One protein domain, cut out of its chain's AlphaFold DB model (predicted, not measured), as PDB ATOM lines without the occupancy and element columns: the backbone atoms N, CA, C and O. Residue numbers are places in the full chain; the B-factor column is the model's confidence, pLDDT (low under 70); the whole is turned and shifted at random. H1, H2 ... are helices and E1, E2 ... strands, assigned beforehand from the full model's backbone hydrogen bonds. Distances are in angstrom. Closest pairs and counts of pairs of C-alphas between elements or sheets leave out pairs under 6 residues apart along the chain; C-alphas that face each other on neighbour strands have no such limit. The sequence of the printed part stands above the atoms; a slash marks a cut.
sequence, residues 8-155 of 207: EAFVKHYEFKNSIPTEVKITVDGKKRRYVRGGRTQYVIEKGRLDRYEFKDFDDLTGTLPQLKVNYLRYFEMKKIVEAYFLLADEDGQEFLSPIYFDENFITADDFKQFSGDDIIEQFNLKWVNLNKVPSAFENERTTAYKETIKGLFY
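This is residues 8 to 155 of the 207 residues of an uncharacterized protein of Domibacillus antri (UniProt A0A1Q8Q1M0). One antiparallel sheet of eight strands is curled like part of a barrel, with the short helix H1 on the hollow side between E1 and E5, and the longer helix H2 along the opposite face at E5 and E6. The small hairpin E7 and E8 extends the sheet at one end. The printed part has 148 residues, with named elements in the order H1, E1 to E8, H2; the sheet runs E1, E2, E3, E4, E5, E6, E8, E7, and the class is mixed, helices and strands. It is compact, with a radius of gyration of the C-alphas of 15.5 A, and spans 43 by 33 by 27 A.

H1, residues 8 to 14, is on the sheet; its closest C-alphas to E5, residues 78 to 89, are Val 11 and Ile 81, 7.5 A apart. E1, residues 23 to 28, E2, residues 31 to 37, E3, residues 50 to 57, E4, residues 67 to 75, E5 and E6, residues 95 to 102, form a meander, each strand the antiparallel neighbour of the one before. Within hydrogen-bond range are N 26 and O 33 of E1 and E2, 2.9 A, N 36 and O 56 of E2 and E3, 2.9 A, N 53 and O 70 of E3 and E4, 2.9 A, N 69 and O 85 of E4 and E5, 2.8 A, and N 86 and O 98 of E5 and E6, 2.8 A. E6 bends by 50 degrees at residue 98. E7, residues 120 to 123, and E8, residues 126 to 130, form a hairpin, with N 128 and O 121 at 2.9 A. E8 pairs with E7 over residues 126 to 129 and with E6 over 129 to 130, where N 129 and O 97 are 2.9 A apart. H2, residues 139 to 151, is on the sheet at a height of 9.2 A, over E5 and only just over E6, with 3 of its C-alphas there; it runs along the strands, at 10 degrees to E5 on the local plane. The closest C-alphas of H2 and E6 are Ala 145 and Phe 102, 5.4 A apart. H1 and H2 are apart, on opposite faces, giving three layers, helices on both faces of a sheet. In H1 and H2 every O i to N i+4 pair is within hydrogen-bond range.

H1 begins at C-alpha 8, (-38.018, 3.995, -18.255). E3 measures 22.3 A, E4 25.7 A and E5 32.5 A from first to last C-alpha. H2 measures 18.2 A and ends at C-alpha 151, (-51.315, -0.031, -37.517).

The C-alphas farthest apart, Thr 62 and Phe 154, are 46.3 A apart. The printed part has no cut. The links E2 to E3, residues 38 to 49, and E6 to E7, residues 103 to 119, are long. The mean pLDDT of the printed part is 78.2; residue 18 and residues 38 to 50, 59 to 64, 74 to 78 and 151 to 155 are under 70.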
ATOM      1  N   GLU A   8     -36.810   3.285 -17.824       84.06
ATOM      2  CA  GLU A   8     -38.018   3.995 -18.255       84.06
ATOM      3  C   GLU A   8     -37.699   5.420 -18.737       84.06
ATOM      4  O   GLU A   8     -38.122   5.826 -19.820       84.06
ATOM      5  N   ALA A   9     -36.886   6.166 -17.977       85.88
ATOM      6  CA  ALA A   9     -36.457   7.510 -18.359       85.88
ATOM      7  C   ALA A   9     -35.627   7.502 -19.652       85.88
ATOM      8  O   ALA A   9     -35.741   8.416 -20.471       85.88
ATOM      9  N   PHE A  10     -34.810   6.467 -19.848       88.75
ATOM     10  CA  PHE A  10     -34.074   6.254 -21.089       88.75
ATOM     11  C   PHE A  10     -35.023   5.984 -22.274       88.75
ATOM     12  O   PHE A  10     -34.897   6.660 -23.296       88.75
ATOM     13  N   VAL A  11     -35.993   5.071 -22.128       85.19
ATOM     14  CA  VAL A  11     -36.972   4.742 -23.182       85.19
ATOM     15  C   VAL A  11     -37.765   5.987 -23.567       85.19
ATOM     16  O   VAL A  11     -37.740   6.371 -24.731       85.19
ATOM     17  N   LYS A  12     -38.355   6.693 -22.595       84.12
ATOM     18  CA  LYS A  12     -39.123   7.929 -22.840       84.12
ATOM     19  C   LYS A  12     -38.296   9.014 -23.531       84.12
ATOM     20  O   LYS A  12     -38.788   9.717 -24.406       84.12
ATOM     21  N   HIS A  13     -37.018   9.156 -23.173       86.12
ATOM     22  CA  HIS A  13     -36.144  10.148 -23.802       86.12
ATOM     23  C   HIS A  13     -35.833   9.835 -25.272       86.12
ATOM     24  O   HIS A  13     -35.616  10.759 -26.061       86.12
ATOM     25  N   TYR A  14     -35.750   8.554 -25.627       84.12
ATOM     26  CA  TYR A  14     -35.340   8.096 -26.953       84.12
ATOM     27  C   TYR A  14     -36.473   7.539 -27.807       84.12
ATOM     28  O   TYR A  14     -36.202   7.152 -28.942       84.12
ATOM     29  N   GLU A  15     -37.702   7.529 -27.292       80.06
ATOM     30  CA  GLU A  15     -38.862   6.904 -27.921       80.06
ATOM     31  C   GLU A  15     -39.009   7.322 -29.385       80.06
ATOM     32  O   GLU A  15     -39.064   6.453 -30.249       80.06
ATOM     33  N   PHE A  16     -38.943   8.630 -29.656       71.50
ATOM     34  CA  PHE A  16     -39.125   9.214 -30.990       71.50
ATOM     35  C   PHE A  16     -37.838   9.753 -31.631       71.50
ATOM     36  O   PHE A  16     -37.877  10.504 -32.605       71.50
ATOM     37  N   LYS A  17     -36.665   9.442 -31.066       72.94
ATOM     38  CA  LYS A  17     -35.400  10.018 -31.543       72.94
ATOM     39  C   LYS A  17     -34.830   9.247 -32.730       72.94
ATOM     40  O   LYS A  17     -34.672   8.028 -32.697       72.94
ATOM     41  N   ASN A  18     -34.391   9.992 -33.744       66.25
ATOM     42  CA  ASN A  18     -33.800   9.437 -34.967       66.25
ATOM     43  C   ASN A  18     -32.498   8.660 -34.725       66.25
ATOM     44  O   ASN A  18     -32.219   7.658 -35.399       66.25
ATOM     45  N   SER A  19     -31.709   9.083 -33.739       71.44
ATOM     46  CA  SER A  19     -30.446   8.455 -33.373       71.44
ATOM     47  C   SER A  19     -30.389   8.132 -31.883       71.44
ATOM     48  O   SER A  19     -30.879   8.873 -31.032       71.44
ATOM     49  N   ILE A  20     -29.754   7.001 -31.590       75.75
ATOM     50  CA  ILE A  20     -29.343   6.607 -30.247       75.75
ATOM     51  C   ILE A  20     -27.807   6.663 -30.200       75.75
ATOM     52  O   ILE A  20     -27.159   6.263 -31.184       75.75
ATOM     53  N   PRO A  21     -27.195   7.193 -29.127       82.12
ATOM     54  CA  PRO A  21     -25.745   7.293 -29.024       82.12
ATOM     55  C   PRO A  21     -25.086   5.910 -28.972       82.12
ATOM     56  O   PRO A  21     -25.731   4.879 -28.792       82.12
ATOM     57  N   THR A  22     -23.769   5.893 -29.151       83.50
ATOM     58  CA  THR A  22     -22.937   4.688 -29.031       83.50
ATOM     59  C   THR A  22     -22.751   4.231 -27.590       83.50
ATOM     60  O   THR A  22     -22.416   3.076 -27.363       83.50
ATOM     61  N   GLU A  23     -22.968   5.114 -26.621       87.06
ATOM     62  CA  GLU A  23     -22.857   4.829 -25.196       87.06
ATOM     63  C   GLU A  23     -24.048   5.450 -24.469       87.06
ATOM     64  O   GLU A  23     -24.405   6.607 -24.718       87.06
ATOM     65  N   VAL A  24     -24.633   4.694 -23.543       88.19
ATOM     66  CA  VAL A  24     -25.638   5.190 -22.600       88.19
ATOM     67  C   VAL A  24     -25.264   4.781 -21.183       88.19
ATOM     68  O   VAL A  24     -24.697   3.716 -20.950       88.19
ATOM     69  N   LYS A  25     -25.579   5.645 -20.220       89.81
ATOM     70  CA  LYS A  25     -25.415   5.356 -18.794       89.81
ATOM     71  C   LYS A  25     -26.788   5.325 -18.162       89.81
ATOM     72  O   LYS A  25     -27.520   6.306 -18.278       89.81
ATOM     73  N   ILE A  26     -27.137   4.218 -17.524       87.94
ATOM     74  CA  ILE A  26     -28.454   4.022 -16.918       87.94
ATOM     75  C   ILE A  26     -28.241   3.526 -15.495       87.94
ATOM     76  O   ILE A  26     -27.376   2.693 -15.237       87.94
ATOM     77  N   THR A  27     -29.011   4.069 -14.561       85.81
ATOM     78  CA  THR A  27     -29.043   3.561 -13.192       85.81
ATOM     79  C   THR A  27     -29.979   2.357 -13.145       85.81
ATOM     80  O   THR A  27     -31.167   2.485 -13.438       85.81
ATOM     81  N   VAL A  28     -29.433   1.192 -12.805       79.88
ATOM     82  CA  VAL A  28     -30.166  -0.069 -12.626       79.88
ATOM     83  C   VAL A  28     -29.772  -0.609 -11.261       79.88
ATOM     84  O   VAL A  28     -28.580  -0.715 -10.970       79.88
ATOM     85  N   ASP A  29     -30.759  -0.902 -10.414       76.19
ATOM     86  CA  ASP A  29     -30.530  -1.337  -9.029       76.19
ATOM     87  C   ASP A  29     -29.669  -0.351  -8.211       76.19
ATOM     88  O   ASP A  29     -28.697  -0.709  -7.548       76.19
ATOM     89  N   GLY A  30     -29.929   0.952  -8.365       78.88
ATOM     90  CA  GLY A  30     -29.153   2.009  -7.701       78.88
ATOM     91  C   GLY A  30     -27.690   2.133  -8.161       78.88
ATOM     92  O   GLY A  30     -27.002   3.076  -7.763       78.88
ATOM     93  N   LYS A  31     -27.211   1.241  -9.036       84.00
ATOM     94  CA  LYS A  31     -25.867   1.270  -9.614       84.00
ATOM     95  C   LYS A  31     -25.905   1.914 -10.988       84.00
ATOM     96  O   LYS A  31     -26.732   1.583 -11.836       84.00
ATOM     97  N   LYS A  32     -24.981   2.841 -11.225       87.12
ATOM     98  CA  LYS A  32     -24.763   3.403 -12.559       87.12
ATOM     99  C   LYS A  32     -24.061   2.343 -13.397       87.12
ATOM    100  O   LYS A  32     -22.971   1.928 -13.020       87.12
ATOM    101  N   ARG A  33     -24.694   1.946 -14.497       86.56
ATOM    102  CA  ARG A  33     -24.154   1.005 -15.477       86.56
ATOM    103  C   ARG A  33     -23.927   1.706 -16.804       86.56
ATOM    104  O   ARG A  33     -24.770   2.497 -17.251       86.56
ATOM    105  N   ARG A  34     -22.792   1.427 -17.433       88.69
ATOM    106  CA  ARG A  34     -22.416   1.923 -18.754       88.69
ATOM    107  C   ARG A  34     -22.649   0.840 -19.798       88.69
ATOM    108  O   ARG A  34     -21.968  -0.178 -19.820       88.69
ATOM    109  N   TYR A  35     -23.552   1.130 -20.722       87.38
ATOM    110  CA  TYR A  35     -23.901   0.270 -21.839       87.38
ATOM    111  C   TYR A  35     -23.300   0.823 -23.132       87.38
ATOM    112  O   TYR A  35     -23.582   1.961 -23.524       87.38
ATOM    113  N   VAL A  36     -22.482   0.019 -23.811       85.56
ATOM    114  CA  VAL A  36     -21.796   0.397 -25.055       85.56
ATOM    115  C   VAL A  36     -22.374  -0.393 -26.222       85.56
ATOM    116  O   VAL A  36     -22.461  -1.621 -26.185       85.56
ATOM    117  N   ARG A  37     -22.770   0.316 -27.280       82.38
ATOM    118  CA  ARG A  37     -23.334  -0.267 -28.496       82.38
ATOM    119  C   ARG A  37     -22.279  -1.066 -29.259       82.38
ATOM    120  O   ARG A  37     -21.220  -0.537 -29.599       82.38
ATOM    121  N   GLY A  38     -22.605  -2.303 -29.628       67.69
ATOM    122  CA  GLY A  38     -21.753  -3.121 -30.494       67.69
ATOM    123  C   GLY A  38     -21.659  -2.562 -31.922       67.69
ATOM    124  O   GLY A  38     -22.679  -2.308 -32.561       67.69
ATOM    125  N   GLY A  39     -20.443  -2.416 -32.462       53.16
ATOM    126  CA  GLY A  39     -20.186  -1.776 -33.767       53.16
ATOM    127  C   GLY A  39     -20.764  -2.480 -35.008       53.16
ATOM    128  O   GLY A  39     -20.801  -1.881 -36.075       53.16
ATOM    129  N   ARG A  40     -21.246  -3.727 -34.890       52.81
ATOM    130  CA  ARG A  40     -21.820  -4.511 -36.006       52.81
ATOM    131  C   ARG A  40     -23.324  -4.296 -36.233       52.81
ATOM    132  O   ARG A  40     -23.877  -4.872 -37.159       52.81
ATOM    133  N   THR A  41     -23.995  -3.477 -35.421       47.94
ATOM    134  CA  THR A  41     -25.464  -3.297 -35.475       47.94
ATOM    135  C   THR A  41     -25.964  -2.343 -36.568       47.94
ATOM    136  O   THR A  41     -27.151  -2.039 -36.627       47.94
ATOM    137  N   GLN A  42     -25.110  -1.906 -37.496       43.66
ATOM    138  CA  GLN A  42     -25.566  -1.229 -38.713       43.66
ATOM    139  C   GLN A  42     -25.907  -2.255 -39.801       43.66
ATOM    140  O   GLN A  42     -25.216  -2.378 -40.810       43.66
ATOM    141  N   TYR A  43     -27.001  -2.995 -39.607       42.62
ATOM    142  CA  TYR A  43     -27.668  -3.617 -40.748       42.62
ATOM    143  C   TYR A  43     -28.309  -2.489 -41.558       42.62
ATOM    144  O   TYR A  43     -29.196  -1.805 -41.060       42.62
ATOM    145  N   VAL A  44     -27.774  -2.259 -42.758       40.69
ATOM    146  CA  VAL A  44     -28.191  -1.301 -43.798       40.69
ATOM    147  C   VAL A  44     -29.580  -0.692 -43.541       40.69
ATOM    148  O   VAL A  44     -30.593  -1.399 -43.592       40.69
ATOM    149  N   ILE A  45     -29.597   0.616 -43.259       43.69
ATOM    150  CA  ILE A  45     -30.797   1.439 -43.056       43.69
ATOM    151  C   ILE A  45     -31.582   1.452 -44.376       43.69
ATOM    152  O   ILE A  45     -31.284   2.239 -45.269       43.69
ATOM    153  N   GLU A  46     -32.572   0.578 -44.526       42.09
ATOM    154  CA  GLU A  46     -33.503   0.605 -45.660       42.09
ATOM    155  C   GLU A  46     -34.922   0.871 -45.154       42.09
ATOM    156  O   GLU A  46     -35.276   0.514 -44.028       42.09
ATOM    157  N   LYS A  47     -35.742   1.523 -45.985       43.59
ATOM    158  CA  LYS A  47     -37.149   1.812 -45.679       43.59
ATOM    159  C   LYS A  47     -37.886   0.508 -45.337       43.59
ATOM    160  O   LYS A  47     -37.772  -0.473 -46.065       43.59
ATOM    161  N   GLY A  48     -38.648   0.506 -44.241       48.09
ATOM    162  CA  GLY A  48     -39.408  -0.670 -43.806       48.09
ATOM    163  C   GLY A  48     -38.597  -1.723 -43.041       48.09
ATOM    164  O   GLY A  48     -38.949  -2.901 -43.077       48.09
ATOM    165  N   ARG A  49     -37.513  -1.316 -42.367       60.22
ATOM    166  CA  ARG A  49     -36.687  -2.182 -41.513       60.22
ATOM    167  C   ARG A  49     -36.778  -1.807 -40.034       60.22
ATOM    168  O   ARG A  49     -37.187  -0.707 -39.668       60.22
ATOM    169  N   LEU A  50     -36.375  -2.758 -39.196       67.94
ATOM    170  CA  LEU A  50     -36.175  -2.559 -37.765       67.94
ATOM    171  C   LEU A  50     -34.746  -2.069 -37.521       67.94
ATOM    172  O   LEU A  50     -33.801  -2.773 -37.891       67.94
ATOM    173  N   ASP A  51     -34.577  -0.909 -36.880       71.12
ATOM    174  CA  ASP A  51     -33.264  -0.553 -36.336       71.12
ATOM    175  C   ASP A  51     -33.097  -1.327 -35.030       71.12
ATOM    176  O   ASP A  51     -33.898  -1.173 -34.105       71.12
ATOM    177  N   ARG A  52     -32.046  -2.139 -34.940       73.81
ATOM    178  CA  ARG A  52     -31.763  -2.938 -33.746       73.81
ATOM    179  C   ARG A  52     -30.477  -2.465 -33.110       73.81
ATOM    180  O   ARG A  52     -29.435  -2.419 -33.763       73.81
ATOM    181  N   TYR A  53     -30.552  -2.124 -31.835       75.69
ATOM    182  CA  TYR A  53     -29.404  -1.678 -31.069       75.69
ATOM    183  C   TYR A  53     -29.163  -2.632 -29.913       75.69
ATOM    184  O   TYR A  53     -30.004  -2.783 -29.030       75.69
ATOM    185  N   GLU A  54     -27.991  -3.254 -29.926       81.12
ATOM    186  CA  GLU A  54     -27.496  -4.087 -28.838       81.12
ATOM    187  C   GLU A  54     -26.413  -3.319 -28.091       81.12
ATOM    188  O   GLU A  54     -25.409  -2.897 -28.686       81.12
ATOM    189  N   PHE A  55     -26.618  -3.151 -26.790       83.75
ATOM    190  CA  PHE A  55     -25.649  -2.556 -25.891       83.75
ATOM    191  C   PHE A  55     -25.199  -3.570 -24.851       83.75
ATOM    192  O   PHE A  55     -26.018  -4.223 -24.204       83.75
ATOM    193  N   LYS A  56     -23.887  -3.655 -24.658       83.75
ATOM    194  CA  LYS A  56     -23.272  -4.511 -23.644       83.75
ATOM    195  C   LYS A  56     -22.878  -3.663 -22.450       83.75
ATOM    196  O   LYS A  56     -22.288  -2.596 -22.641       83.75
ATOM    197  N   ASP A  57     -23.230  -4.115 -21.251       81.56
ATOM    198  CA  ASP A  57     -22.688  -3.539 -20.024       81.56
ATOM    199  C   ASP A  57     -21.157  -3.694 -20.040       81.56
ATOM    200  O   ASP A  57     -20.632  -4.697 -20.522       81.56
ATOM    201  N   PHE A  58     -20.440  -2.662 -19.612       73.12
ATOM    202  CA  PHE A  58     -18.978  -2.599 -19.648       73.12
ATOM    203  C   PHE A  58     -18.372  -2.311 -18.272       73.12
ATOM    204  O   PHE A  58     -17.166  -2.068 -18.179       73.12
ATOM    205  N   ASP A  59     -19.200  -2.282 -17.225       64.50
ATOM    206  CA  ASP A  59     -18.762  -1.951 -15.870       64.50
ATOM    207  C   ASP A  59     -18.391  -3.190 -15.029       64.50
ATOM    208  O   ASP A  59     -17.882  -3.025 -13.923       64.50
ATOM    209  N   ASP A  60     -18.550  -4.416 -15.551       59.22
ATOM    210  CA  ASP A  60     -18.120  -5.653 -14.878       59.22
ATOM    211  C   ASP A  60     -17.379  -6.584 -15.854       59.22
ATOM    212  O   ASP A  60     -17.943  -7.050 -16.836       59.22
ATOM    213  N   LEU A  61     -16.087  -6.835 -15.629       57.00
ATOM    214  CA  LEU A  61     -15.265  -7.688 -16.507       57.00
ATOM    215  C   LEU A  61     -15.288  -9.167 -16.091       57.00
ATOM    216  O   LEU A  61     -14.577  -9.972 -16.689       57.00
ATOM    217  N   THR A  62     -16.057  -9.521 -15.057       53.78
ATOM    218  CA  THR A  62     -15.888 -10.796 -14.345       53.78
ATOM    219  C   THR A  62     -17.118 -11.704 -14.308       53.78
ATOM    220  O   THR A  62     -17.087 -12.710 -13.607       53.78
ATOM    221  N   GLY A  63     -18.173 -11.433 -15.085       57.41
ATOM    222  CA  GLY A  63     -19.328 -12.333 -15.125       57.41
ATOM    223  C   GLY A  63     -20.327 -12.072 -16.248       57.41
ATOM    224  O   GLY A  63     -20.114 -11.234 -17.125       57.41
ATOM    225  N   THR A  64     -21.435 -12.813 -16.204       65.38
ATOM    226  CA  THR A  64     -22.559 -12.644 -17.120       65.38
ATOM    227  C   THR A  64     -23.163 -11.250 -16.988       65.38
ATOM    228  O   THR A  64     -23.715 -10.877 -15.952       65.38
ATOM    229  N   LEU A  65     -23.069 -10.476 -18.065       79.06
ATOM    230  CA  LEU A  65     -23.501  -9.089 -18.099       79.06
ATOM    231  C   LEU A  65     -24.837  -8.921 -18.827       79.06
ATOM    232  O   LEU A  65     -24.980  -9.425 -19.945       79.06
ATOM    233  N   PRO A  66     -25.784  -8.147 -18.261       84.06
ATOM    234  CA  PRO A  66     -26.998  -7.761 -18.960       84.06
ATOM    235  C   PRO A  66     -26.693  -7.056 -20.284       84.06
ATOM    236  O   PRO A  66     -25.936  -6.083 -20.340       84.06
ATOM    237  N   GLN A  67     -27.342  -7.508 -21.349       86.50
ATOM    238  CA  GLN A  67     -27.344  -6.833 -22.640       86.50
ATOM    239  C   GLN A  67     -28.661  -6.088 -22.803       86.50
ATOM    240  O   GLN A  67     -29.725  -6.699 -22.765       86.50
ATOM    241  N   LEU A  68     -28.601  -4.775 -23.009       87.50
ATOM    242  CA  LEU A  68     -29.780  -3.989 -23.359       87.50
ATOM    243  C   LEU A  68     -30.016  -4.102 -24.866       87.50
ATOM    244  O   LEU A  68     -29.161  -3.707 -25.664       87.50
ATOM    245  N   LYS A  69     -31.189  -4.598 -25.253       86.75
ATOM    246  CA  LYS A  69     -31.644  -4.637 -26.642       86.75
ATOM    247  C   LYS A  69     -32.782  -3.643 -26.825       86.75
ATOM    248  O   LYS A  69     -33.742  -3.641 -26.059       86.75
ATOM    249  N   VAL A  70     -32.649  -2.776 -27.826       83.94
ATOM    250  CA  VAL A  70     -33.651  -1.762 -28.178       83.94
ATOM    251  C   VAL A  70     -33.953  -1.874 -29.660       83.94
ATOM    252  O   VAL A  70     -33.065  -1.672 -30.496       83.94
ATOM    253  N   ASN A  71     -35.209  -2.164 -29.976       80.94
ATOM    254  CA  ASN A  71     -35.682  -2.296 -31.343       80.94
ATOM    255  C   ASN A  71     -36.607  -1.134 -31.675       80.94
ATOM    256  O   ASN A  71     -37.597  -0.871 -30.989       80.94
ATOM    257  N   TYR A  72     -36.272  -0.453 -32.760       79.00
ATOM    258  CA  TYR A  72     -37.091   0.596 -33.326       79.00
ATOM    259  C   TYR A  72     -37.737   0.128 -34.608       79.00
ATOM    260  O   TYR A  72     -37.100  -0.520 -35.442       79.00
ATOM    261  N   LEU A  73     -38.959   0.586 -34.816       74.94
ATOM    262  CA  LEU A  73     -39.597   0.547 -36.114       74.94
ATOM    263  C   LEU A  73     -39.395   1.904 -36.787       74.94
ATOM    264  O   LEU A  73     -39.796   2.943 -36.255       74.94
ATOM    265  N   ARG A  74     -38.699   1.891 -37.929       67.44
ATOM    266  CA  ARG A  74     -38.414   3.084 -38.734       67.44
ATOM    267  C   ARG A  74     -39.341   3.124 -39.944       67.44
ATOM    268  O   ARG A  74     -39.393   2.179 -40.735       67.44
ATOM    269  N   TYR A  75     -40.018   4.251 -40.127       59.88
ATOM    270  CA  TYR A  75     -40.970   4.465 -41.206       59.88
ATOM    271  C   TYR A  75     -40.961   5.938 -41.669       59.88
ATOM    272  O   TYR A  75     -41.325   6.833 -40.914       59.88
ATOM    273  N   PHE A  76     -40.543   6.187 -42.919       59.81
ATOM    274  CA  PHE A  76     -40.249   7.531 -43.460       59.81
ATOM    275  C   PHE A  76     -39.378   8.356 -42.497       59.81
ATOM    276  O   PHE A  76     -38.214   8.003 -42.304       59.81
ATOM    277  N   GLU A  77     -39.937   9.414 -41.904       52.50
ATOM    278  CA  GLU A  77     -39.279  10.312 -40.946       52.50
ATOM    279  C   GLU A  77     -39.548   9.934 -39.485       52.50
ATOM    280  O   GLU A  77     -38.919  10.475 -38.579       52.50
ATOM    281  N   MET A  78     -40.462   8.993 -39.241       58.00
ATOM    282  CA  MET A  78     -40.814   8.547 -37.900       58.00
ATOM    283  C   MET A  78     -39.997   7.323 -37.504       58.00
ATOM    284  O   MET A  78     -39.812   6.367 -38.264       58.00
ATOM    285  N   LYS A  79     -39.530   7.336 -36.261       72.50
ATOM    286  CA  LYS A  79     -38.837   6.222 -35.632       72.50
ATOM    287  C   LYS A  79     -39.369   6.082 -34.214       72.50
ATOM    288  O   LYS A  79     -39.259   7.036 -33.456       72.50
ATOM    289  N   LYS A  80     -39.939   4.922 -33.876       79.25
ATOM    290  CA  LYS A  80     -40.504   4.634 -32.544       79.25
ATOM    291  C   LYS A  80     -39.835   3.403 -31.938       79.25
ATOM    292  O   LYS A  80     -39.605   2.434 -32.663       79.25
ATOM    293  N   ILE A  81     -39.503   3.430 -30.644       82.50
ATOM    294  CA  ILE A  81     -39.128   2.209 -29.907       82.50
ATOM    295  C   ILE A  81     -40.365   1.310 -29.852       82.50
ATOM    296  O   ILE A  81     -41.395   1.734 -29.346       82.50
ATOM    297  N   VAL A  82     -40.259   0.079 -30.354       84.50
ATOM    298  CA  VAL A  82     -41.349  -0.911 -30.267       84.50
ATOM    299  C   VAL A  82     -41.124  -1.870 -29.117       84.50
ATOM    300  O   VAL A  82     -42.065  -2.218 -28.414       84.50
ATOM    301  N   GLU A  83     -39.873  -2.265 -28.893       86.38
ATOM    302  CA  GLU A  83     -39.515  -3.079 -27.740       86.38
ATOM    303  C   GLU A  83     -38.148  -2.693 -27.174       86.38
ATOM    304  O   GLU A  83     -37.206  -2.375 -27.910       86.38
ATOM    305  N   ALA A  84     -38.047  -2.746 -25.849       87.88
ATOM    306  CA  ALA A  84     -36.788  -2.687 -25.123       87.88
ATOM    307  C   ALA A  84     -36.774  -3.782 -24.053       87.88
ATOM    308  O   ALA A  84     -37.758  -3.971 -23.333       87.88
ATOM    309  N   TYR A  85     -35.667  -4.511 -23.953       89.50
ATOM    310  CA  TYR A  85     -35.522  -5.612 -23.004       89.50
ATOM    311  C   TYR A  85     -34.060  -5.859 -22.645       89.50
ATOM    312  O   TYR A  85     -33.150  -5.509 -23.404       89.50
ATOM    313  N   PHE A  86     -33.837  -6.486 -21.495       89.56
ATOM    314  CA  PHE A  86     -32.544  -7.056 -21.156       89.56
ATOM    315  C   PHE A  86     -32.489  -8.535 -21.517       89.56
ATOM    316  O   PHE A  86     -33.450  -9.277 -21.310       89.56
ATOM    317  N   LEU A  87     -31.331  -8.952 -22.018       89.25
ATOM    318  CA  LEU A  87     -30.979 -10.346 -22.234       89.25
ATOM    319  C   LEU A  87     -29.752 -10.689 -21.390       89.25
ATOM    320  O   LEU A  87     -28.767  -9.948 -21.386       89.25
ATOM    321  N   LEU A  88     -29.820 -11.816 -20.695       88.94
ATOM    322  CA  LEU A  88     -28.725 -12.405 -19.937       88.94
ATOM    323  C   LEU A  88     -28.443 -13.789 -20.529       88.94
ATOM    324  O   LEU A  88     -29.388 -14.508 -20.834       88.94
ATOM    325  N   ALA A  89     -27.177 -14.155 -20.709       84.50
ATOM    326  CA  ALA A  89     -26.793 -15.482 -21.187       84.50
ATOM    327  C   ALA A  89     -25.757 -16.077 -20.235       84.50
ATOM    328  O   ALA A  89     -24.651 -15.541 -20.149       84.50
ATOM    329  N   ASP A  90     -26.117 -17.114 -19.483       81.88
ATOM    330  CA  ASP A  90     -25.187 -17.728 -18.531       81.88
ATOM    331  C   ASP A  90     -24.071 -18.532 -19.230       81.88
ATOM    332  O   ASP A  90     -24.013 -18.633 -20.459       81.88
ATOM    333  N   GLU A  91     -23.133 -19.063 -18.441       76.81
ATOM    334  CA  GLU A  91     -21.986 -19.829 -18.953       76.81
ATOM    335  C   GLU A  91     -22.397 -21.145 -19.638       76.81
ATOM    336  O   GLU A  91     -21.691 -21.611 -20.535       76.81
ATOM    337  N   ASP A  92     -23.556 -21.699 -19.269       79.62
ATOM    338  CA  ASP A  92     -24.128 -22.923 -19.836       79.62
ATOM    339  C   ASP A  92     -24.965 -22.651 -21.104       79.62
ATOM    340  O   ASP A  92     -25.480 -23.579 -21.738       79.62
ATOM    341  N   GLY A  93     -25.089 -21.382 -21.507       79.44
ATOM    342  CA  GLY A  93     -25.841 -20.952 -22.684       79.44
ATOM    343  C   GLY A  93     -27.351 -20.845 -22.460       79.44
ATOM    344  O   GLY A  93     -28.100 -20.821 -23.440       79.44
ATOM    345  N   GLN A  94     -27.815 -20.787 -21.209       85.75
ATOM    346  CA  GLN A  94     -29.206 -20.458 -20.910       85.75
ATOM    347  C   GLN A  94     -29.446 -18.968 -21.120       85.75
ATOM    348  O   GLN A  94     -28.673 -18.122 -20.663       85.75
ATOM    349  N   GLU A  95     -30.546 -18.644 -21.794       88.44
ATOM    350  CA  GLU A  95     -30.944 -17.271 -22.073       88.44
ATOM    351  C   GLU A  95     -32.067 -16.851 -21.124       88.44
ATOM    352  O   GLU A  95     -33.103 -17.507 -21.027       88.44
ATOM    353  N   PHE A  96     -31.889 -15.716 -20.454       89.88
ATOM    354  CA  PHE A  96     -32.897 -15.132 -19.584       89.88
ATOM    355  C   PHE A  96     -33.328 -13.764 -20.096       89.88
ATOM    356  O   PHE A  96     -32.504 -12.908 -20.434       89.88
ATOM    357  N   LEU A  97     -34.638 -13.547 -20.118       89.75
ATOM    358  CA  LEU A  97     -35.267 -12.327 -20.604       89.75
ATOM    359  C   LEU A  97     -35.834 -11.520 -19.439       89.75
ATOM    360  O   LEU A  97     -36.610 -12.036 -18.641       89.75
ATOM    361  N   SER A  98     -35.513 -10.230 -19.389       88.88
ATOM    362  CA  SER A  98     -36.226  -9.263 -18.552       88.88
ATOM    363  C   SER A  98     -36.788  -8.170 -19.461       88.88
ATOM    364  O   SER A  98     -36.042  -7.274 -19.877       88.88
ATOM    365  N   PRO A  99     -38.062  -8.269 -19.888       75.69
ATOM    366  CA  PRO A  99     -38.645  -7.262 -20.754       75.69
ATOM    367  C   PRO A  99     -38.931  -5.984 -19.977       75.69
ATOM    368  O   PRO A  99     -39.174  -6.003 -18.774       75.69
ATOM    369  N   ILE A 100     -38.866  -4.860 -20.685       78.69
ATOM    370  CA  ILE A 100     -38.955  -3.532 -20.074       78.69
ATOM    371  C   ILE A 100     -40.125  -2.774 -20.680       78.69
ATOM    372  O   ILE A 100     -40.924  -2.191 -19.955       78.69
ATOM    373  N   TYR A 101     -40.229  -2.786 -22.005       84.12
ATOM    374  CA  TYR A 101     -41.200  -1.988 -22.733       84.12
ATOM    375  C   TYR A 101     -41.635  -2.697 -24.011       84.12
ATOM    376  O   TYR A 101     -40.778  -3.169 -24.763       84.12
ATOM    377  N   PHE A 102     -42.941  -2.705 -24.262       83.88
ATOM    378  CA  PHE A 102     -43.585  -3.121 -25.504       83.88
ATOM    379  C   PHE A 102     -44.643  -2.077 -25.854       83.88
ATOM    380  O   PHE A 102     -45.640  -2.002 -25.151       83.88
ATOM    381  N   ASP A 103     -44.402  -1.271 -26.891       81.75
ATOM    382  CA  ASP A 103     -45.281  -0.205 -27.408       81.75
ATOM    383  C   ASP A 103     -46.302   0.380 -26.406       81.75
ATOM    384  O   ASP A 103     -47.371  -0.179 -26.170       81.75
ATOM    385  N   GLU A 104     -45.959   1.519 -25.811       78.75
ATOM    386  CA  GLU A 104     -46.717   2.263 -24.794       78.75
ATOM    387  C   GLU A 104     -46.933   1.530 -23.459       78.75
ATOM    388  O   GLU A 104     -47.354   2.157 -22.486       78.75
ATOM    389  N   ASN A 105     -46.551   0.253 -23.350       84.50
ATOM    390  CA  ASN A 105     -46.702  -0.543 -22.135       84.50
ATOM    391  C   ASN A 105     -45.343  -0.887 -21.517       84.50
ATOM    392  O   ASN A 105     -44.487  -1.513 -22.146       84.50
ATOM    393  N   PHE A 106     -45.153  -0.504 -20.254       85.56
ATOM    394  CA  PHE A 106     -44.027  -0.973 -19.447       85.56
ATOM    395  C   PHE A 106     -44.395  -2.277 -18.748       85.56
ATOM    396  O   PHE A 106     -45.473  -2.383 -18.167       85.56
ATOM    397  N   ILE A 107     -43.476  -3.240 -18.772       85.81
ATOM    398  CA  ILE A 107     -43.628  -4.485 -18.021       85.81
ATOM    399  C   ILE A 107     -43.355  -4.213 -16.542       85.81
ATOM    400  O   ILE A 107     -42.386  -3.553 -16.161       85.81
ATOM    401  N   THR A 108     -44.226  -4.755 -15.707       86.00
ATOM    402  CA  THR A 108     -44.207  -4.672 -14.253       86.00
ATOM    403  C   THR A 108     -43.941  -6.042 -13.628       86.00
ATOM    404  O   THR A 108     -43.926  -7.078 -14.289       86.00
ATOM    405  N   ALA A 109     -43.756  -6.074 -12.307       85.00
ATOM    406  CA  ALA A 109     -43.578  -7.327 -11.575       85.00
ATOM    407  C   ALA A 109     -44.798  -8.266 -11.652       85.00
ATOM    408  O   ALA A 109     -44.645  -9.467 -11.403       85.00
ATOM    409  N   ASP A 110     -45.981  -7.728 -11.965       88.25
ATOM    410  CA  ASP A 110     -47.235  -8.472 -12.060       88.25
ATOM    411  C   ASP A 110     -47.330  -9.283 -13.353       88.25
ATOM    412  O   ASP A 110     -47.860 -10.393 -13.328       88.25
ATOM    413  N   ASP A 111     -46.720  -8.804 -14.439       87.69
ATOM    414  CA  ASP A 111     -46.693  -9.494 -15.734       87.69
ATOM    415  C   ASP A 111     -45.888 -10.805 -15.687       87.69
ATOM    416  O   ASP A 111     -46.018 -11.654 -16.563       87.69
ATOM    417  N   PHE A 112     -45.092 -11.014 -14.632       91.50
ATOM    418  CA  PHE A 112     -44.374 -12.265 -14.376       91.50
ATOM    419  C   PHE A 112     -45.213 -13.316 -13.635       91.50
ATOM    420  O   PHE A 112     -44.816 -14.476 -13.594       91.50
ATOM    421  N   LYS A 113     -46.375 -12.958 -13.063       89.75
ATOM    422  CA  LYS A 113     -47.233 -13.911 -12.323       89.75
ATOM    423  C   LYS A 113     -47.779 -15.040 -13.207       89.75
ATOM    424  O   LYS A 113     -48.253 -16.039 -12.675       89.75
ATOM    425  N   GLN A 114     -47.732 -14.875 -14.531       89.50
ATOM    426  CA  GLN A 114     -48.161 -15.880 -15.505       89.50
ATOM    427  C   GLN A 114     -47.176 -17.052 -15.669       89.50
ATOM    428  O   GLN A 114     -47.556 -18.075 -16.233       89.50
ATOM    429  N   PHE A 115     -45.933 -16.925 -15.188       90.81
ATOM    430  CA  PHE A 115     -44.922 -17.984 -15.274       90.81
ATOM    431  C   PHE A 115     -44.745 -18.699 -13.932       90.81
ATOM    432  O   PHE A 115     -45.024 -18.137 -12.869       90.81
ATOM    433  N   SER A 116     -44.263 -19.944 -13.977       90.06
ATOM    434  CA  SER A 116     -43.921 -20.673 -12.754       90.06
ATOM    435  C   SER A 116     -42.735 -20.014 -12.051       90.06
ATOM    436  O   SER A 116     -41.835 -19.478 -12.699       90.06
ATOM    437  N   GLY A 117     -42.691 -20.103 -10.719       84.06
ATOM    438  CA  GLY A 117     -41.554 -19.611  -9.937       84.06
ATOM    439  C   GLY A 117     -40.229 -20.265 -10.342       84.06
ATOM    440  O   GLY A 117     -39.209 -19.590 -10.367       84.06
ATOM    441  N   ASP A 118     -40.258 -21.536 -10.753       88.44
ATOM    442  CA  ASP A 118     -39.065 -22.268 -11.202       88.44
ATOM    443  C   ASP A 118     -38.537 -21.799 -12.573       88.44
ATOM    444  O   ASP A 118     -37.422 -22.159 -12.964       88.44
ATOM    445  N   ASP A 119     -39.329 -21.022 -13.317       90.81
ATOM    446  CA  ASP A 119     -38.953 -20.449 -14.614       90.81
ATOM    447  C   ASP A 119     -38.379 -19.035 -14.477       90.81
ATOM    448  O   ASP A 119     -37.831 -18.499 -15.442       90.81
ATOM    449  N   ILE A 120     -38.502 -18.432 -13.290       91.81
ATOM    450  CA  ILE A 120     -38.093 -17.060 -13.012       91.81
ATOM    451  C   ILE A 120     -36.874 -17.054 -12.091       91.81
ATOM    452  O   ILE A 120     -36.822 -17.762 -11.090       91.81
ATOM    453  N   ILE A 121     -35.913 -16.186 -12.389       90.44
ATOM    454  CA  ILE A 121     -34.839 -15.825 -11.461       90.44
ATOM    455  C   ILE A 121     -34.909 -14.336 -11.126       90.44
ATOM    456  O   ILE A 121     -35.406 -13.523 -11.911       90.44
ATOM    457  N   GLU A 122     -34.376 -13.966  -9.966       88.50
ATOM    458  CA  GLU A 122     -34.210 -12.571  -9.562       88.50
ATOM    459  C   GLU A 122     -32.721 -12.240  -9.460       88.50
ATOM    460  O   GLU A 122     -31.990 -12.794  -8.641       88.50
ATOM    461  N   GLN A 123     -32.262 -11.331 -10.317       81.19
ATOM    462  CA  GLN A 123     -30.872 -10.880 -10.358       81.19
ATOM    463  C   GLN A 123     -30.838  -9.416 -10.781       81.19
ATOM    464  O   GLN A 123     -31.685  -8.968 -11.550       81.19
ATOM    465  N   PHE A 124     -29.874  -8.642 -10.276       76.56
ATOM    466  CA  PHE A 124     -29.780  -7.202 -10.558       76.56
ATOM    467  C   PHE A 124     -31.067  -6.427 -10.208       76.56
ATOM    468  O   PHE A 124     -31.367  -5.428 -10.858       76.56
ATOM    469  N   ASN A 125     -31.827  -6.912  -9.212       78.62
ATOM    470  CA  ASN A 125     -33.128  -6.370  -8.798       78.62
ATOM    471  C   ASN A 125     -34.149  -6.290  -9.952       78.62
ATOM    472  O   ASN A 125     -34.987  -5.392 -10.028       78.62
ATOM    473  N   LEU A 126     -34.032  -7.238 -10.881       84.06
ATOM    474  CA  LEU A 126     -34.934  -7.467 -11.996       84.06
ATOM    475  C   LEU A 126     -35.406  -8.919 -11.945       84.06
ATOM    476  O   LEU A 126     -34.666  -9.809 -11.516       84.06
ATOM    477  N   LYS A 127     -36.630  -9.150 -12.418       90.62
ATOM    478  CA  LYS A 127     -37.139 -10.494 -12.692       90.62
ATOM    479  C   LYS A 127     -36.741 -10.907 -14.099       90.62
ATOM    480  O   LYS A 127     -36.832 -10.098 -15.027       90.62
ATOM    481  N   TRP A 128     -36.336 -12.159 -14.248       91.69
ATOM    482  CA  TRP A 128     -35.930 -12.729 -15.523       91.69
ATOM    483  C   TRP A 128     -36.620 -14.060 -15.742       91.69
ATOM    484  O   TRP A 128     -36.645 -14.877 -14.831       91.69
ATOM    485  N   VAL A 129     -37.134 -14.295 -16.941       92.69
ATOM    486  CA  VAL A 129     -37.713 -15.584 -17.333       92.69
ATOM    487  C   VAL A 129     -36.703 -16.379 -18.153       92.69
ATOM    488  O   VAL A 129     -36.072 -15.832 -19.060       92.69
ATOM    489  N   ASN A 130     -36.532 -17.657 -17.823       91.75
ATOM    490  CA  ASN A 130     -35.649 -18.577 -18.530       91.75
ATOM    491  C   ASN A 130     -36.288 -19.001 -19.862       91.75
ATOM    492  O   ASN A 130     -37.264 -19.757 -19.886       91.75
ATOM    493  N   LEU A 131     -35.719 -18.542 -20.975       89.25
ATOM    494  CA  LEU A 131     -36.230 -18.819 -22.318       89.25
ATOM    495  C   LEU A 131     -36.008 -20.271 -22.754       89.25
ATOM    496  O   LEU A 131     -36.709 -20.751 -23.639       89.25
ATOM    497  N   ASN A 132     -35.091 -21.010 -22.131       89.44
ATOM    498  CA  ASN A 132     -34.933 -22.438 -22.409       89.44
ATOM    499  C   ASN A 132     -36.111 -23.250 -21.846       89.44
ATOM    500  O   ASN A 132     -36.447 -24.297 -22.400       89.44
ATOM    501  N   LYS A 133     -36.741 -22.772 -20.763       90.06
ATOM    502  CA  LYS A 133     -37.939 -23.390 -20.167       90.06
ATOM    503  C   LYS A 133     -39.232 -22.845 -20.758       90.06
ATOM    504  O   LYS A 133     -40.141 -23.614 -21.062       90.06
ATOM    505  N   VAL A 134     -39.292 -21.528 -20.957       89.69
ATOM    506  CA  VAL A 134     -40.456 -20.827 -21.506       89.69
ATOM    507  C   VAL A 134     -40.029 -20.033 -22.741       89.69
ATOM    508  O   VAL A 134     -39.872 -18.812 -22.667       89.69
ATOM    509  N   PRO A 135     -39.843 -20.696 -23.899       85.06
ATOM    510  CA  PRO A 135     -39.376 -20.015 -25.101       85.06
ATOM    511  C   PRO A 135     -40.281 -18.850 -25.496       85.06
ATOM    512  O   PRO A 135     -39.786 -17.781 -25.827       85.06
ATOM    513  N   SER A 136     -41.600 -19.027 -25.412       82.88
ATOM    514  CA  SER A 136     -42.615 -18.047 -25.823       82.88
ATOM    515  C   SER A 136     -42.924 -16.968 -24.781       82.88
ATOM    516  O   SER A 136     -43.977 -16.327 -24.846       82.88
ATOM    517  N   ALA A 137     -42.041 -16.739 -23.806       87.19
ATOM    518  CA  ALA A 137     -42.287 -15.728 -22.791       87.19
ATOM    519  C   ALA A 137     -42.498 -14.338 -23.419       87.19
ATOM    520  O   ALA A 137     -41.687 -13.861 -24.217       87.19
ATOM    521  N   PHE A 138     -43.607 -13.696 -23.041       87.00
ATOM    522  CA  PHE A 138     -44.049 -12.389 -23.535       87.00
ATOM    523  C   PHE A 138     -44.317 -12.311 -25.051       87.00
ATOM    524  O   PHE A 138     -44.320 -11.228 -25.643       87.00
ATOM    525  N   GLU A 139     -44.520 -13.450 -25.723       83.50
ATOM    526  CA  GLU A 139     -44.764 -13.475 -27.169       83.50
ATOM    527  C   GLU A 139     -46.010 -12.665 -27.555       83.50
ATOM    528  O   GLU A 139     -45.995 -11.951 -28.561       83.50
ATOM    529  N   ASN A 140     -47.072 -12.719 -26.749       83.75
ATOM    530  CA  ASN A 140     -48.324 -12.010 -27.017       83.75
ATOM    531  C   ASN A 140     -48.153 -10.491 -26.933       83.75
ATOM    532  O   ASN A 140     -48.614  -9.767 -27.819       83.75
ATOM    533  N   GLU A 141     -47.465 -10.013 -25.903       86.38
ATOM    534  CA  GLU A 141     -47.171  -8.608 -25.636       86.38
ATOM    535  C   GLU A 141     -46.299  -8.041 -26.757       86.38
ATOM    536  O   GLU A 141     -46.639  -7.020 -27.355       86.38
ATOM    537  N   ARG A 142     -45.247  -8.778 -27.138       82.12
ATOM    538  CA  ARG A 142     -44.393  -8.446 -28.287       82.12
ATOM    539  C   ARG A 142     -45.202  -8.352 -29.571       82.12
ATOM    540  O   ARG A 142     -45.164  -7.339 -30.263       82.12
ATOM    541  N   THR A 143     -45.965  -9.399 -29.879       77.62
ATOM    542  CA  THR A 143     -46.797  -9.464 -31.089       77.62
ATOM    543  C   THR A 143     -47.775  -8.301 -31.155       77.62
ATOM    544  O   THR A 143     -47.962  -7.709 -32.217       77.62
ATOM    545  N   THR A 144     -48.405  -7.984 -30.027       82.69
ATOM    546  CA  THR A 144     -49.369  -6.892 -29.917       82.69
ATOM    547  C   THR A 144     -48.683  -5.557 -30.147       82.69
ATOM    548  O   THR A 144     -49.120  -4.828 -31.028       82.69
ATOM    549  N   ALA A 145     -47.559  -5.286 -29.480       83.88
ATOM    550  CA  ALA A 145     -46.796  -4.058 -29.680       83.88
ATOM    551  C   ALA A 145     -46.392  -3.852 -31.142       83.88
ATOM    552  O   ALA A 145     -46.663  -2.806 -31.724       83.88
ATOM    553  N   TYR A 146     -45.839  -4.878 -31.790       78.06
ATOM    554  CA  TYR A 146     -45.512  -4.779 -33.210       78.06
ATOM    555  C   TYR A 146     -46.750  -4.554 -34.083       78.06
ATOM    556  O   TYR A 146     -46.697  -3.728 -34.992       78.06
ATOM    557  N   LYS A 147     -47.867  -5.246 -33.825       76.31
ATOM    558  CA  LYS A 147     -49.117  -5.047 -34.577       76.31
ATOM    559  C   LYS A 147     -49.674  -3.638 -34.395       76.31
ATOM    560  O   LYS A 147     -50.029  -3.020 -35.396       76.31
ATOM    561  N   GLU A 148     -49.754  -3.137 -33.167       77.31
ATOM    562  CA  GLU A 148     -50.268  -1.796 -32.871       77.31
ATOM    563  C   GLU A 148     -49.363  -0.718 -33.467       77.31
ATOM    564  O   GLU A 148     -49.851   0.146 -34.199       77.31
ATOM    565  N   THR A 149     -48.040  -0.837 -33.304       75.19
ATOM    566  CA  THR A 149     -47.120   0.102 -33.953       75.19
ATOM    567  C   THR A 149     -47.278   0.048 -35.479       75.19
ATOM    568  O   THR A 149     -47.340   1.101 -36.110       75.19
ATOM    569  N   ILE A 150     -47.414  -1.145 -36.085       73.06
ATOM    570  CA  ILE A 150     -47.652  -1.315 -37.534       73.06
ATOM    571  C   ILE A 150     -48.976  -0.678 -37.982       73.06
ATOM    572  O   ILE A 150     -49.016  -0.107 -39.070       73.06
ATOM    573  N   LYS A 151     -50.050  -0.721 -37.182       69.38
ATOM    574  CA  LYS A 151     -51.315  -0.031 -37.517       69.38
ATOM    575  C   LYS A 151     -51.140   1.482 -37.615       69.38
ATOM    576  O   LYS A 151     -51.795   2.111 -38.443       69.38
ATOM    577  N   GLY A 152     -50.255   2.046 -36.790       61.03
ATOM    578  CA  GLY A 152     -49.846   3.448 -36.880       61.03
ATOM    579  C   GLY A 152     -49.004   3.759 -38.122       61.03
ATOM    580  O   GLY A 152     -48.796   4.927 -38.445       61.03
ATOM    581  N   LEU A 153     -48.534   2.734 -38.844       62.50
ATOM    582  CA  LEU A 153     -47.773   2.902 -40.070       62.50
ATOM    583  C   LEU A 153     -48.662   2.985 -41.312       62.50
ATOM    584  O   LEU A 153     -49.819   2.568 -41.399       62.50
ATOM    585  N   PHE A 154     -48.059   3.528 -42.351       53.91
ATOM    586  CA  PHE A 154     -48.711   3.739 -43.628       53.91
ATOM    587  C   PHE A 154     -48.708   2.520 -44.548       53.91
ATOM    588  O   PHE A 154     -49.714   2.284 -45.212       53.91
ATOM    589  N   TYR A 155     -47.610   1.759 -44.595       52.53
ATOM    590  CA  TYR A 155     -47.518   0.523 -45.368       52.53
ATOM    591  C   TYR A 155     -47.863  -0.672 -44.494       52.53
ATOM    592  O   TYR A 155     -47.606  -0.675 -43.291       52.53
TER     593      TYR A 155